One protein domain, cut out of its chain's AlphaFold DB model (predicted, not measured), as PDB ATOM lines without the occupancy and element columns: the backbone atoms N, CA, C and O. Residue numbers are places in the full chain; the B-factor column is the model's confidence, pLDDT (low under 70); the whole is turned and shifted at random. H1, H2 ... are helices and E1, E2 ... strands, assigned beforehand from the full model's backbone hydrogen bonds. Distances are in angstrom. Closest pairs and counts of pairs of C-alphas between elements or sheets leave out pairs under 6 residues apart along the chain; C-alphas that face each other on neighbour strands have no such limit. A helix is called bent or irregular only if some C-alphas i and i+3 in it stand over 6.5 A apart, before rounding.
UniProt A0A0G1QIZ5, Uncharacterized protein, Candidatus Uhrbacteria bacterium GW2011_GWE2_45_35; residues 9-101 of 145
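AT A GLANCE: This is residues 9 to 101 of the 145 residues of an uncharacterized protein of Candidatus Uhrbacteria bacterium GW2011_GWE2_45_35 (UniProt A0A0G1QIZ5). A small two-stranded hairpin, E1 and E2, lies near the middle of a loose model, with H2 and H3 side by side towards one end and H1 far out at the opposite end. A long stretch without named elements, residues 14 to 47, runs from H1 past the hairpin to H2, and H4 begins near E2 and sticks out with its residues 93 to 100. The printed part has 93 residues, with four named helices and two named strands in the order H1 H2 E1 E2 H3 H4; the sheet, in the order E1 - E2, is antiparallel. The class is mostly helix, although under half of the printed residues, 39 of 93, are in named elements. The whole is loose, with a radius of gyration of the C-alphas of 15.7 A, and the C-alphas span 50 by 36 by 21 A.

IN THESE COORDINATES: Strand E1 is residues 58 to 61, Phe 58 to Asp 61, and measures 10.0 A from first to last C-alpha; its C-alpha 58 is at (103.058, -36.815, -3.214). Strand E2 is residues 66 to 68, with 6.7 A from first to last C-alpha. Helix H3 is residues 72 to 81 and is 14.4 A long between its first and last C-alphas. Helix H2 is residues 48 to 53, 9.0 A by the same measure. Helix H4, the longest by residues, is residues 90 to 100, 15.8 A from first to last C-alpha, and its C-alpha 100 is at (75.663, -41.043, -0.837). Helix H1 is residues 9 to 13, 6.4 A from first to last C-alpha, and its C-alpha 9 is at (85.744, -63.326, 4.741). No named helix is bent or irregular.

HOW THE PARTS SIT: E1 and E2 form a hairpin of antiparallel neighbour strands, with 139 degrees between their N-to-C directions. The C-alphas of Phe 60 and Arg 67 face each other at 4.3 A. Across the pair, N 59 and O 68 are within hydrogen-bond range at 2.9 A, and so are N 68 and O 59 at 2.8 A. Residues 36 to 37 make a short parallel pairing with residues 58 to 59 of E1. The closest C-alphas of E2 and H4 are those of Phe 68 and Pro 90, 7.7 A apart. H2 and H3 touch, and their closest C-alphas are those of Tyr 51 and Leu 75, 6.1 A apart. Their lines stand at a shallow tilt of 25 degrees, and they run opposite ways. H3 and H4 are apart, and H4 touches no helix. H1 is apart from H2, H3, H4, E1 and E2. In H1, H3 and H4 every O i to N i+4 pair is within hydrogen-bond range, while in H2 1 of 2 is.

THE WHOLE: The C-alphas of Lys 13 and Leu 48 are the two farthest apart, at 50.5 A. Residues 10 to 17, of which 10 to 13 belong to H1, stand free, and so do residues 93 to 101, of which 93 to 100 belong to H4. Without these stretches the body has 76 residues and spans 43 by 29 by 21 A, with a radius of gyration of 13.4 A. The printed part has no cut. The link from H1 to H2 is long, with 34 residues, and the link from H3 to H4 is short, with 8 residues. The links from H2 to E1, from E1 to E2 and from E2 to H3 are tight. The mean pLDDT of the printed part is 86.8, and residues 23 to 27 are under 70, where the model's confidence is low.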
ATOM      1  N   ALA A   9      85.847 -61.870   4.799       86.19
ATOM      2  CA  ALA A   9      85.744 -63.326   4.741       86.19
ATOM      3  C   ALA A   9      84.652 -63.763   3.756       86.19
ATOM      4  O   ALA A   9      84.864 -64.688   2.970       86.19
ATOM      5  N   THR A  10      83.513 -63.071   3.739       86.88
ATOM      6  CA  THR A  10      82.457 -63.302   2.748       86.88
ATOM      7  C   THR A  10      82.914 -62.931   1.340       86.88
ATOM      8  O   THR A  10      82.685 -63.700   0.409       86.88
ATOM      9  N   ALA A  11      83.632 -61.817   1.166       86.44
ATOM     10  CA  ALA A  11      84.176 -61.431  -0.135       86.44
ATOM     11  C   ALA A  11      85.128 -62.501  -0.700       86.44
ATOM     12  O   ALA A  11      85.008 -62.862  -1.869       86.44
ATOM     13  N   LEU A  12      86.011 -63.066   0.132       89.06
ATOM     14  CA  LEU A  12      86.904 -64.165  -0.258       89.06
ATOM     15  C   LEU A  12      86.126 -65.429  -0.659       89.06
ATOM     16  O   LEU A  12      86.447 -66.051  -1.670       89.06
ATOM     17  N   LYS A  13      85.062 -65.786   0.078       92.06
ATOM     18  CA  LYS A  13      84.184 -66.922  -0.272       92.06
ATOM     19  C   LYS A  13      83.484 -66.737  -1.620       92.06
ATOM     20  O   LYS A  13      83.279 -67.712  -2.333       92.06
ATOM     21  N   LEU A  14      83.145 -65.500  -1.976       90.06
ATOM     22  CA  LEU A  14      82.543 -65.144  -3.266       90.06
ATOM     23  C   LEU A  14      83.569 -65.056  -4.414       90.06
ATOM     24  O   LEU A  14      83.223 -64.630  -5.514       90.06
ATOM     25  N   GLY A  15      84.828 -65.442  -4.177       90.06
ATOM     26  CA  GLY A  15      85.902 -65.390  -5.172       90.06
ATOM     27  C   GLY A  15      86.604 -64.033  -5.272       90.06
ATOM     28  O   GLY A  15      87.404 -63.818  -6.186       90.06
ATOM     29  N   GLY A  16      86.327 -63.113  -4.345       85.44
ATOM     30  CA  GLY A  16      87.085 -61.879  -4.185       85.44
ATOM     31  C   GLY A  16      88.552 -62.170  -3.874       85.44
ATOM     32  O   GLY A  16      88.890 -63.181  -3.262       85.44
ATOM     33  N   ARG A  17      89.438 -61.273  -4.306       81.88
ATOM     34  CA  ARG A  17      90.876 -61.364  -4.043       81.88
ATOM     35  C   ARG A  17      91.293 -60.240  -3.111       81.88
ATOM     36  O   ARG A  17      90.870 -59.100  -3.293       81.88
ATOM     37  N   ASP A  18      92.125 -60.581  -2.138       79.38
ATOM     38  CA  ASP A  18      92.753 -59.619  -1.245       79.38
ATOM     39  C   ASP A  18      94.157 -59.313  -1.759       79.38
ATOM     40  O   ASP A  18      94.974 -60.217  -1.924       79.38
ATOM     41  N   PHE A  19      94.410 -58.044  -2.053       78.31
ATOM     42  CA  PHE A  19      95.705 -57.568  -2.513       78.31
ATOM     43  C   PHE A  19      96.230 -56.570  -1.495       78.31
ATOM     44  O   PHE A  19      95.494 -55.674  -1.070       78.31
ATOM     45  N   ASP A  20      97.504 -56.697  -1.143       79.44
ATOM     46  CA  ASP A  20      98.165 -55.678  -0.342       79.44
ATOM     47  C   ASP A  20      98.209 -54.348  -1.119       79.44
ATOM     48  O   ASP A  20      98.380 -54.326  -2.341       79.44
ATOM     49  N   LEU A  21      97.999 -53.232  -0.418       70.94
ATOM     50  CA  LEU A  21      97.766 -51.921  -1.031       70.94
ATOM     51  C   LEU A  21      98.987 -51.399  -1.796       70.94
ATOM     52  O   LEU A  21      98.790 -50.646  -2.751       70.94
ATOM     53  N   VAL A  22     100.184 -51.800  -1.366       70.94
ATOM     54  CA  VAL A  22     101.491 -51.433  -1.939       70.94
ATOM     55  C   VAL A  22     101.995 -52.512  -2.909       70.94
ATOM     56  O   VAL A  22     102.900 -52.285  -3.710       70.94
ATOM     57  N   SER A  23     101.382 -53.700  -2.901       67.12
ATOM     58  CA  SER A  23     101.812 -54.785  -3.780       67.12
ATOM     59  C   SER A  23     101.647 -54.443  -5.263       67.12
ATOM     60  O   SER A  23     100.751 -53.703  -5.675       67.12
ATOM     61  N   GLN A  24     102.536 -55.016  -6.079       62.09
ATOM     62  CA  GLN A  24     102.545 -54.883  -7.542       62.09
ATOM     63  C   GLN A  24     102.738 -53.445  -8.067       62.09
ATOM     64  O   GLN A  24     102.356 -53.153  -9.198       62.09
ATOM     65  N   GLY A  25     103.337 -52.550  -7.269       64.56
ATOM     66  CA  GLY A  25     103.654 -51.179  -7.690       64.56
ATOM     67  C   GLY A  25     102.418 -50.302  -7.902       64.56
ATOM     68  O   GLY A  25     102.477 -49.308  -8.626       64.56
ATOM     69  N   ALA A  26     101.283 -50.673  -7.298       65.94
ATOM     70  CA  ALA A  26     100.013 -49.962  -7.442       65.94
ATOM     71  C   ALA A  26     100.032 -48.546  -6.842       65.94
ATOM     72  O   ALA A  26      99.165 -47.729  -7.157       65.94
ATOM     73  N   ASP A  27     100.991 -48.259  -5.967       68.12
ATOM     74  CA  ASP A  27     101.223 -46.953  -5.363       68.12
ATOM     75  C   ASP A  27     102.284 -46.125  -6.115       68.12
ATOM     76  O   ASP A  27     102.449 -44.943  -5.815       68.12
ATOM     77  N   GLY A  28     102.937 -46.696  -7.132       72.88
ATOM     78  CA  GLY A  28     103.996 -46.057  -7.912       72.88
ATOM     79  C   GLY A  28     105.409 -46.429  -7.437       72.88
ATOM     80  O   GLY A  28     105.577 -47.361  -6.656       72.88
ATOM     81  N   PRO A  29     106.458 -45.729  -7.906       75.88
ATOM     82  CA  PRO A  29     107.837 -46.009  -7.491       75.88
ATOM     83  C   PRO A  29     107.999 -45.769  -5.990       75.88
ATOM     84  O   PRO A  29     107.364 -44.852  -5.474       75.88
ATOM     85  N   GLU A  30     108.827 -46.539  -5.283       77.12
ATOM     86  CA  GLU A  30     109.114 -46.270  -3.866       77.12
ATOM     87  C   GLU A  30     109.586 -44.821  -3.682       77.12
ATOM     88  O   GLU A  30     110.448 -44.329  -4.411       77.12
ATOM     89  N   VAL A  31     108.969 -44.114  -2.737       75.88
ATOM     90  CA  VAL A  31     109.261 -42.708  -2.444       75.88
ATOM     91  C   VAL A  31     109.614 -42.599  -0.968       75.88
ATOM     92  O   VAL A  31     108.912 -43.147  -0.117       75.88
ATOM     93  N   SER A  32     110.700 -41.892  -0.664       78.62
ATOM     94  CA  SER A  32     111.116 -41.595   0.707       78.62
ATOM     95  C   SER A  32     110.031 -40.831   1.463       78.62
ATOM     96  O   SER A  32     109.394 -39.930   0.915       78.62
ATOM     97  N   LEU A  33     109.858 -41.144   2.751       73.00
ATOM     98  CA  LEU A  33     108.873 -40.484   3.621       73.00
ATOM     99  C   LEU A  33     109.051 -38.957   3.665       73.00
ATOM    100  O   LEU A  33     108.070 -38.228   3.754       73.00
ATOM    101  N   GLU A  34     110.286 -38.478   3.524       77.06
ATOM    102  CA  GLU A  34     110.655 -37.055   3.478       77.06
ATOM    103  C   GLU A  34     110.063 -36.304   2.274       77.06
ATOM    104  O   GLU A  34     109.937 -35.083   2.290       77.06
ATOM    105  N   THR A  35     109.688 -37.025   1.216       84.31
ATOM    106  CA  THR A  35     109.120 -36.455  -0.014       84.31
ATOM    107  C   THR A  35     107.596 -36.333   0.056       84.31
ATOM    108  O   THR A  35     106.989 -35.672  -0.788       84.31
ATOM    109  N   ILE A  36     106.961 -36.971   1.045       89.00
ATOM    110  CA  ILE A  36     105.514 -36.912   1.239       89.00
ATOM    111  C   ILE A  36     105.173 -35.608   1.952       89.00
ATOM    112  O   ILE A  36     105.567 -35.375   3.094       89.00
ATOM    113  N   LEU A  37     104.403 -34.760   1.279       90.62
ATOM    114  CA  LEU A  37     103.977 -33.484   1.824       90.62
ATOM    115  C   LEU A  37     102.689 -33.625   2.649       90.62
ATOM    116  O   LEU A  37     101.808 -34.423   2.306       90.62
ATOM    117  N   PRO A  38     102.545 -32.819   3.714       90.69
ATOM    118  CA  PRO A  38     101.330 -32.785   4.516       90.69
ATOM    119  C   PRO A  38     100.158 -32.174   3.732       90.69
ATOM    120  O   PRO A  38     100.347 -31.298   2.882       90.69
ATOM    121  N   LEU A  39      98.931 -32.623   4.013       92.69
ATOM    122  CA  LEU A  39      97.718 -32.228   3.277       92.69
ATOM    123  C   LEU A  39      97.380 -30.738   3.431       92.69
ATOM    124  O   LEU A  39      96.707 -30.149   2.587       92.69
ATOM    125  N   GLU A  40      97.863 -30.116   4.498       91.88
ATOM    126  CA  GLU A  40      97.700 -28.702   4.821       91.88
ATOM    127  C   GLU A  40      98.459 -27.800   3.839       91.88
ATOM    128  O   GLU A  40      98.085 -26.647   3.651       91.88
ATOM    129  N   THR A  41      99.490 -28.329   3.167       91.81
ATOM    130  CA  THR A  41     100.227 -27.585   2.127       91.81
ATOM    131  C   THR A  41      99.434 -27.438   0.833       91.81
ATOM    132  O   THR A  41      99.821 -26.661  -0.036       91.81
ATOM    133  N   ILE A  42      98.324 -28.169   0.693       92.94
ATOM    134  CA  ILE A  42      97.410 -28.031  -0.434       92.94
ATOM    135  C   ILE A  42      96.594 -26.745  -0.225       92.94
ATOM    136  O   ILE A  42      95.823 -26.673   0.742       92.94
ATOM    137  N   PRO A  43      96.714 -25.737  -1.108       91.75
ATOM    138  CA  PRO A  43      96.008 -24.472  -0.947       91.75
ATOM    139  C   PRO A  43      94.511 -24.632  -1.233       91.75
ATOM    140  O   PRO A  43      94.109 -25.372  -2.130       91.75
ATOM    141  N   ASP A  44      93.672 -23.878  -0.516       91.19
ATOM    142  CA  ASP A  44      92.227 -23.832  -0.795       91.19
ATOM    143  C   ASP A  44      91.913 -23.146  -2.134       91.19
ATOM    144  O   ASP A  44      90.916 -23.459  -2.783       91.19
ATOM    145  N   ARG A  45      92.761 -22.207  -2.567       90.38
ATOM    146  CA  ARG A  45      92.623 -21.502  -3.842       90.38
ATOM    147  C   ARG A  45      93.902 -21.647  -4.650       90.38
ATOM    148  O   ARG A  45      94.942 -21.153  -4.237       90.38
ATOM    149  N   LEU A  46      93.785 -22.259  -5.825       89.94
ATOM    150  CA  LEU A  46      94.906 -22.434  -6.745       89.94
ATOM    151  C   LEU A  46      95.344 -21.097  -7.356       89.94
ATOM    152  O   LEU A  46      94.547 -20.405  -8.001       89.94
ATOM    153  N   SER A  47      96.619 -20.766  -7.188       86.94
ATOM    154  CA  SER A  47      97.329 -19.750  -7.966       86.94
ATOM    155  C   SER A  47      97.873 -20.332  -9.283       86.94
ATOM    156  O   SER A  47      97.745 -21.527  -9.555       86.94
ATOM    157  N   LEU A  48      98.457 -19.481 -10.136       81.81
ATOM    158  CA  LEU A  48      99.192 -19.943 -11.323       81.81
ATOM    159  C   LEU A  48     100.451 -20.735 -10.932       81.81
ATOM    160  O   LEU A  48     100.776 -21.711 -11.598       81.81
ATOM    161  N   ASP A  49     101.104 -20.372  -9.827       86.06
ATOM    162  CA  ASP A  49     102.303 -21.066  -9.352       86.06
ATOM    163  C   ASP A  49     101.966 -22.467  -8.826       86.06
ATOM    164  O   ASP A  49     102.706 -23.423  -9.059       86.06
ATOM    165  N   ASP A  50     100.817 -22.630  -8.168       87.12
ATOM    166  CA  ASP A  50     100.361 -23.938  -7.680       87.12
ATOM    167  C   ASP A  50     100.100 -24.918  -8.826       87.12
ATOM    168  O   ASP A  50     100.368 -26.113  -8.705       87.12
ATOM    169  N   TYR A  51      99.602 -24.414  -9.955       84.25
ATOM    170  CA  TYR A  51      99.320 -25.222 -11.136       84.25
ATOM    171  C   TYR A  51     100.572 -25.926 -11.684       84.25
ATOM    172  O   TYR A  51     100.500 -27.091 -12.081       84.25
ATOM    173  N   GLU A  52     101.721 -25.248 -11.664       85.38
ATOM    174  CA  GLU A  52     102.989 -25.822 -12.119       85.38
ATOM    175  C   GLU A  52     103.684 -26.660 -11.041       85.38
ATOM    176  O   GLU A  52     104.343 -27.646 -11.367       85.38
ATOM    177  N   ASN A  53     103.506 -26.312  -9.762       88.88
ATOM    178  CA  ASN A  53     104.279 -26.896  -8.665       88.88
ATOM    179  C   ASN A  53     103.608 -28.074  -7.945       88.88
ATOM    180  O   ASN A  53     104.309 -28.840  -7.287       88.88
ATOM    181  N   LEU A  54     102.279 -28.201  -7.974       89.56
ATOM    182  CA  LEU A  54     101.553 -29.313  -7.344       89.56
ATOM    183  C   LEU A  54     101.697 -30.667  -8.071       89.56
ATOM    184  O   LEU A  54     101.740 -31.694  -7.388       89.56
ATOM    185  N   PRO A  55     101.753 -30.737  -9.417       90.88
ATOM    186  CA  PRO A  55     101.970 -31.999 -10.116       90.88
ATOM    187  C   PRO A  55     103.293 -32.663  -9.712       90.88
ATOM    188  O   PRO A  55     104.321 -32.006  -9.596       90.88
ATOM    189  N   GLY A  56     103.272 -33.982  -9.514       85.81
ATOM    190  CA  GLY A  56     104.458 -34.760  -9.126       85.81
ATOM    191  C   GLY A  56     104.812 -34.712  -7.634       85.81
ATOM    192  O   GLY A  56     105.623 -35.520  -7.189       85.81
ATOM    193  N   LYS A  57     104.175 -33.838  -6.842       90.69
ATOM    194  CA  LYS A  57     104.232 -33.904  -5.376       90.69
ATOM    195  C   LYS A  57     103.326 -35.017  -4.861       90.69
ATOM    196  O   LYS A  57     102.214 -35.202  -5.360       90.69
ATOM    197  N   PHE A  58     103.802 -35.735  -3.848       91.69
ATOM    198  CA  PHE A  58     103.058 -36.815  -3.214       91.69
ATOM    199  C   PHE A  58     102.452 -36.356  -1.895       91.69
ATOM    200  O   PHE A  58     103.123 -35.750  -1.065       91.69
ATOM    201  N   TYR A  59     101.190 -36.708  -1.702       92.38
ATOM    202  CA  TYR A  59     100.418 -36.479  -0.488       92.38
ATOM    203  C   TYR A  59      99.925 -37.815   0.045       92.38
ATOM    204  O   TYR A  59      99.647 -38.714  -0.747       92.38
ATOM    205  N   PHE A  60      99.774 -37.952   1.360       91.31
ATOM    206  CA  PHE A  60      99.275 -39.180   1.978       91.31
ATOM    207  C   PHE A  60      97.878 -38.984   2.562       91.31
ATOM    208  O   PHE A  60      97.656 -38.092   3.376       91.31
ATOM    209  N   ASP A  61      96.937 -39.836   2.153       90.69
ATOM    210  CA  ASP A  61      95.592 -39.876   2.718       90.69
ATOM    211  C   ASP A  61      95.493 -41.002   3.766       90.69
ATOM    212  O   ASP A  61      95.467 -42.188   3.396       90.69
ATOM    213  N   PRO A  62      95.390 -40.668   5.068       88.56
ATOM    214  CA  PRO A  62      95.325 -41.661   6.135       88.56
ATOM    215  C   PRO A  62      94.028 -42.480   6.113       88.56
ATOM    216  O   PRO A  62      94.007 -43.595   6.626       88.56
ATOM    217  N   SER A  63      92.950 -41.978   5.500       86.12
ATOM    218  CA  SER A  63      91.650 -42.667   5.482       86.12
ATOM    219  C   SER A  63      91.650 -43.934   4.623       86.12
ATOM    220  O   SER A  63      90.875 -44.862   4.867       86.12
ATOM    221  N   VAL A  64      92.522 -43.977   3.614       86.19
ATOM    222  CA  VAL A  64      92.685 -45.118   2.704       86.19
ATOM    223  C   VAL A  64      94.083 -45.727   2.748       86.19
ATOM    224  O   VAL A  64      94.309 -46.728   2.070       86.19
ATOM    225  N   GLY A  65      95.004 -45.137   3.518       86.25
ATOM    226  CA  GLY A  65      96.386 -45.599   3.642       86.25
ATOM    227  C   GLY A  65      97.145 -45.546   2.319       86.25
ATOM    228  O   GLY A  65      97.913 -46.454   2.015       86.25
ATOM    229  N   ARG A  66      96.872 -44.538   1.479       86.88
ATOM    230  CA  ARG A  66      97.449 -44.428   0.132       86.88
ATOM    231  C   ARG A  66      97.938 -43.023  -0.161       86.88
ATOM    232  O   ARG A  66      97.303 -42.039   0.219       86.88
ATOM    233  N   ARG A  67      99.031 -42.955  -0.919       90.38
ATOM    234  CA  ARG A  67      99.529 -41.709  -1.498       90.38
ATOM    235  C   ARG A  67      98.802 -41.342  -2.786       90.38
ATOM    236  O   ARG A  67      98.295 -42.212  -3.489       90.38
ATOM    237  N   PHE A  68      98.763 -40.056  -3.095       91.44
ATOM    238  CA  PHE A  68      98.249 -39.535  -4.354       91.44
ATOM    239  C   PHE A  68      99.033 -38.294  -4.786       91.44
ATOM    240  O   PHE A  68      99.706 -37.652  -3.983       91.44
ATOM    241  N   SER A  69      98.919 -37.962  -6.066       92.25
ATOM    242  CA  SER A  69      99.456 -36.743  -6.669       92.25
ATOM    243  C   SER A  69      98.415 -36.149  -7.610       92.25
ATOM    244  O   SER A  69      97.542 -36.866  -8.106       92.25
ATOM    245  N   TYR A  70      98.529 -34.860  -7.907       93.19
ATOM    246  CA  TYR A  70      97.644 -34.209  -8.870       93.19
ATOM    247  C   TYR A  70      98.141 -34.357 -10.304       93.19
ATOM    248  O   TYR A  70      99.343 -34.351 -10.574       93.19
ATOM    249  N   MET A  71      97.193 -34.418 -11.236       92.62
ATOM    250  CA  MET A  71      97.471 -34.270 -12.663       92.62
ATOM    251  C   MET A  71      97.233 -32.820 -13.096       92.62
ATOM    252  O   MET A  71      96.296 -32.176 -12.623       92.62
ATOM    253  N   LYS A  72      98.015 -32.317 -14.062       92.88
ATOM    254  CA  LYS A  72      97.813 -30.964 -14.615       92.88
ATOM    255  C   LYS A  72      96.365 -30.723 -15.087       92.88
ATOM    256  O   LYS A  72      95.760 -29.761 -14.622       92.88
ATOM    257  N   PRO A  73      95.731 -31.595 -15.900       93.19
ATOM    258  CA  PRO A  73      94.350 -31.370 -16.343       93.19
ATOM    259  C   PRO A  73      93.331 -31.260 -15.197       93.19
ATOM    260  O   PRO A  73      92.380 -30.486 -15.293       93.19
ATOM    261  N   GLU A  74      93.540 -31.995 -14.101       92.75
ATOM    262  CA  GLU A  74      92.692 -31.926 -12.906       92.75
ATOM    263  C   GLU A  74      92.819 -30.552 -12.219       92.75
ATOM    264  O   GLU A  74      91.809 -29.912 -11.925       92.75
ATOM    265  N   LEU A  75      94.044 -30.044 -12.043       93.94
ATOM    266  CA  LEU A  75      94.274 -28.713 -11.465       93.94
ATOM    267  C   LEU A  75      93.710 -27.587 -12.342       93.94
ATOM    268  O   LEU A  75      93.119 -26.645 -11.810       93.94
ATOM    269  N   MET A  76      93.817 -27.701 -13.675       91.44
ATOM    270  CA  MET A  76      93.185 -26.742 -14.596       91.44
ATOM    271  C   MET A  76      91.674 -26.663 -14.362       91.44
ATOM    272  O   MET A  76      91.093 -25.578 -14.396       91.44
ATOM    273  N   MET A  77      91.021 -27.810 -14.158       92.62
ATOM    274  CA  MET A  77      89.581 -27.871 -13.919       92.62
ATOM    275  C   MET A  77      89.217 -27.172 -12.608       92.62
ATOM    276  O   MET A  77      88.311 -26.336 -12.601       92.62
ATOM    277  N   TYR A  78      89.939 -27.457 -11.523       93.25
ATOM    278  CA  TYR A  78      89.695 -26.823 -10.226       93.25
ATOM    279  C   TYR A  78      89.891 -25.308 -10.272       93.25
ATOM    280  O   TYR A  78      89.045 -24.560  -9.778       93.25
ATOM    281  N   GLN A  79      90.938 -24.845 -10.955       90.69
ATOM    282  CA  GLN A  79      91.193 -23.422 -11.147       90.69
ATOM    283  C   GLN A  79      90.063 -22.742 -11.936       90.69
ATOM    284  O   GLN A  79      89.546 -21.711 -11.504       90.69
ATOM    285  N   LYS A  80      89.634 -23.332 -13.062       91.38
ATOM    286  CA  LYS A  80      88.546 -22.790 -13.898       91.38
ATOM    287  C   LYS A  80      87.221 -22.706 -13.146       91.38
ATOM    288  O   LYS A  80      86.510 -21.712 -13.273       91.38
ATOM    289  N   LEU A  81      86.903 -23.731 -12.358       93.12
ATOM    290  CA  LEU A  81      85.678 -23.790 -11.559       93.12
ATOM    291  C   LEU A  81      85.767 -22.983 -10.256       93.12
ATOM    292  O   LEU A  81      84.758 -22.846  -9.571       93.12
ATOM    293  N   LYS A  82      86.944 -22.433  -9.922       91.00
ATOM    294  CA  LYS A  82      87.223 -21.736  -8.656       91.00
ATOM    295  C   LYS A  82      86.872 -22.591  -7.432       91.00
ATOM    296  O   LYS A  82      86.329 -22.085  -6.453       91.00
ATOM    297  N   VAL A  83      87.180 -23.884  -7.500       92.25
ATOM    298  CA  VAL A  83      86.965 -24.843  -6.409       92.25
ATOM    299  C   VAL A  83      88.298 -25.299  -5.833       92.25
ATOM    300  O   VAL A  83      89.302 -25.366  -6.546       92.25
ATOM    301  N   ALA A  84      88.301 -25.621  -4.543       93.81
ATOM    302  CA  ALA A  84      89.488 -26.128  -3.874       93.81
ATOM    303  C   ALA A  84      89.869 -27.521  -4.406       93.81
ATOM    304  O   ALA A  84      88.982 -28.364  -4.603       93.81
ATOM    305  N   PRO A  85      91.166 -27.795  -4.616       94.50
ATOM    306  CA  PRO A  85      91.627 -29.141  -4.895       94.50
ATOM    307  C   PRO A  85      91.344 -30.062  -3.689       94.50
ATOM    308  O   PRO A  85      91.385 -29.647  -2.529       94.50
ATOM    309  N   PRO A  86      91.040 -31.338  -3.939       94.31
ATOM    310  CA  PRO A  86      90.665 -32.294  -2.908       94.31
ATOM    311  C   PRO A  86      91.870 -32.719  -2.067       94.31
ATOM    312  O   PRO A  86      92.882 -33.139  -2.616       94.31
ATOM    313  N   ARG A  87      91.718 -32.751  -0.740       94.81
ATOM    314  CA  ARG A  87      92.719 -33.296   0.205       94.81
ATOM    315  C   ARG A  87      92.579 -34.804   0.454       94.81
ATOM    316  O   ARG A  87      93.117 -35.334   1.415       94.81
ATOM    317  N   GLN A  88      91.801 -35.481  -0.383       93.88
ATOM    318  CA  GLN A  88      91.491 -36.902  -0.260       93.88
ATOM    319  C   GLN A  88      91.917 -37.635  -1.523       93.88
ATOM    320  O   GLN A  88      91.711 -37.154  -2.645       93.88
ATOM    321  N   HIS A  89      92.419 -38.849  -1.335       92.44
ATOM    322  CA  HIS A  89      92.781 -39.750  -2.412       92.44
ATOM    323  C   HIS A  89      91.570 -39.969  -3.343       92.44
ATOM    324  O   HIS A  89      90.444 -40.151  -2.864       92.44
ATOM    325  N   PRO A  90      91.751 -40.021  -4.679       90.88
ATOM    326  CA  PRO A  90      90.650 -40.183  -5.637       90.88
ATOM    327  C   PRO A  90      89.692 -41.337  -5.308       90.88
ATOM    328  O   PRO A  90      88.476 -41.164  -5.316       90.88
ATOM    329  N   ARG A  91      90.234 -42.498  -4.917       88.69
ATOM    330  CA  ARG A  91      89.444 -43.635  -4.408       88.69
ATOM    331  C   ARG A  91      88.528 -43.246  -3.243       88.69
ATOM    332  O   ARG A  91      87.358 -43.600  -3.288       88.69
ATOM    333  N   ALA A  92      89.022 -42.539  -2.226       90.50
ATOM    334  CA  ALA A  92      88.216 -42.145  -1.068       90.50
ATOM    335  C   ALA A  92      87.015 -41.285  -1.498       90.50
ATOM    336  O   ALA A  92      85.884 -41.554  -1.093       90.50
ATOM    337  N   ARG A  93      87.247 -40.334  -2.412       91.19
ATOM    338  CA  ARG A  93      86.198 -39.476  -2.982       91.19
ATOM    339  C   ARG A  93      85.137 -40.267  -3.736       91.19
ATOM    340  O   ARG A  93      83.950 -40.088  -3.492       91.19
ATOM    341  N   ILE A  94      85.569 -41.172  -4.613       90.19
ATOM    342  CA  ILE A  94      84.668 -42.035  -5.387       90.19
ATOM    343  C   ILE A  94      83.816 -42.891  -4.442       90.19
ATOM    344  O   ILE A  94      82.597 -42.965  -4.595       90.19
ATOM    345  N   MET A  95      84.441 -43.498  -3.429       87.62
ATOM    346  CA  MET A  95      83.739 -44.292  -2.418       87.62
ATOM    347  C   MET A  95      82.686 -43.458  -1.679       87.62
ATOM    348  O   MET A  95      81.572 -43.933  -1.470       87.62
ATOM    349  N   GLU A  96      83.010 -42.221  -1.309       88.31
ATOM    350  CA  GLU A  96      82.075 -41.314  -0.645       88.31
ATOM    351  C   GLU A  96      80.886 -40.948  -1.545       88.31
ATOM    352  O   GLU A  96      79.735 -41.011  -1.110       88.31
ATOM    353  N   THR A  97      81.131 -40.664  -2.828       88.81
ATOM    354  CA  THR A  97      80.063 -40.440  -3.815       88.81
ATOM    355  C   THR A  97      79.130 -41.652  -3.925       88.81
ATOM    356  O   THR A  97      77.905 -41.501  -3.902       88.81
ATOM    357  N   TYR A  98      79.678 -42.869  -3.983       86.94
ATOM    358  CA  TYR A  98      78.873 -44.091  -4.054       86.94
ATOM    359  C   TYR A  98      78.079 -44.379  -2.776       86.94
ATOM    360  O   TYR A  98      76.978 -44.922  -2.864       86.94
ATOM    361  N   LYS A  99      78.592 -44.026  -1.593       84.88
ATOM    362  CA  LYS A  99      77.842 -44.169  -0.331       84.88
ATOM    363  C   LYS A  99      76.623 -43.258  -0.274       84.88
ATOM    364  O   LYS A  99      75.576 -43.677   0.207       84.88
ATOM    365  N   ARG A 100      76.752 -42.031  -0.787       88.38
ATOM    366  CA  ARG A 100      75.663 -41.043  -0.837       88.38
ATOM    367  C   ARG A 100      74.655 -41.310  -1.951       88.38
ATOM    368  O   ARG A 100      73.609 -40.667  -1.995       88.38
ATOM    369  N   SER A 101      74.964 -42.237  -2.853       89.38
ATOM    370  CA  SER A 101      74.073 -42.630  -3.938       89.38
ATOM    371  C   SER A 101      72.976 -43.572  -3.441       89.38
ATOM    372  O   SER A 101      73.161 -44.341  -2.496       89.38
TER     373      SER A 101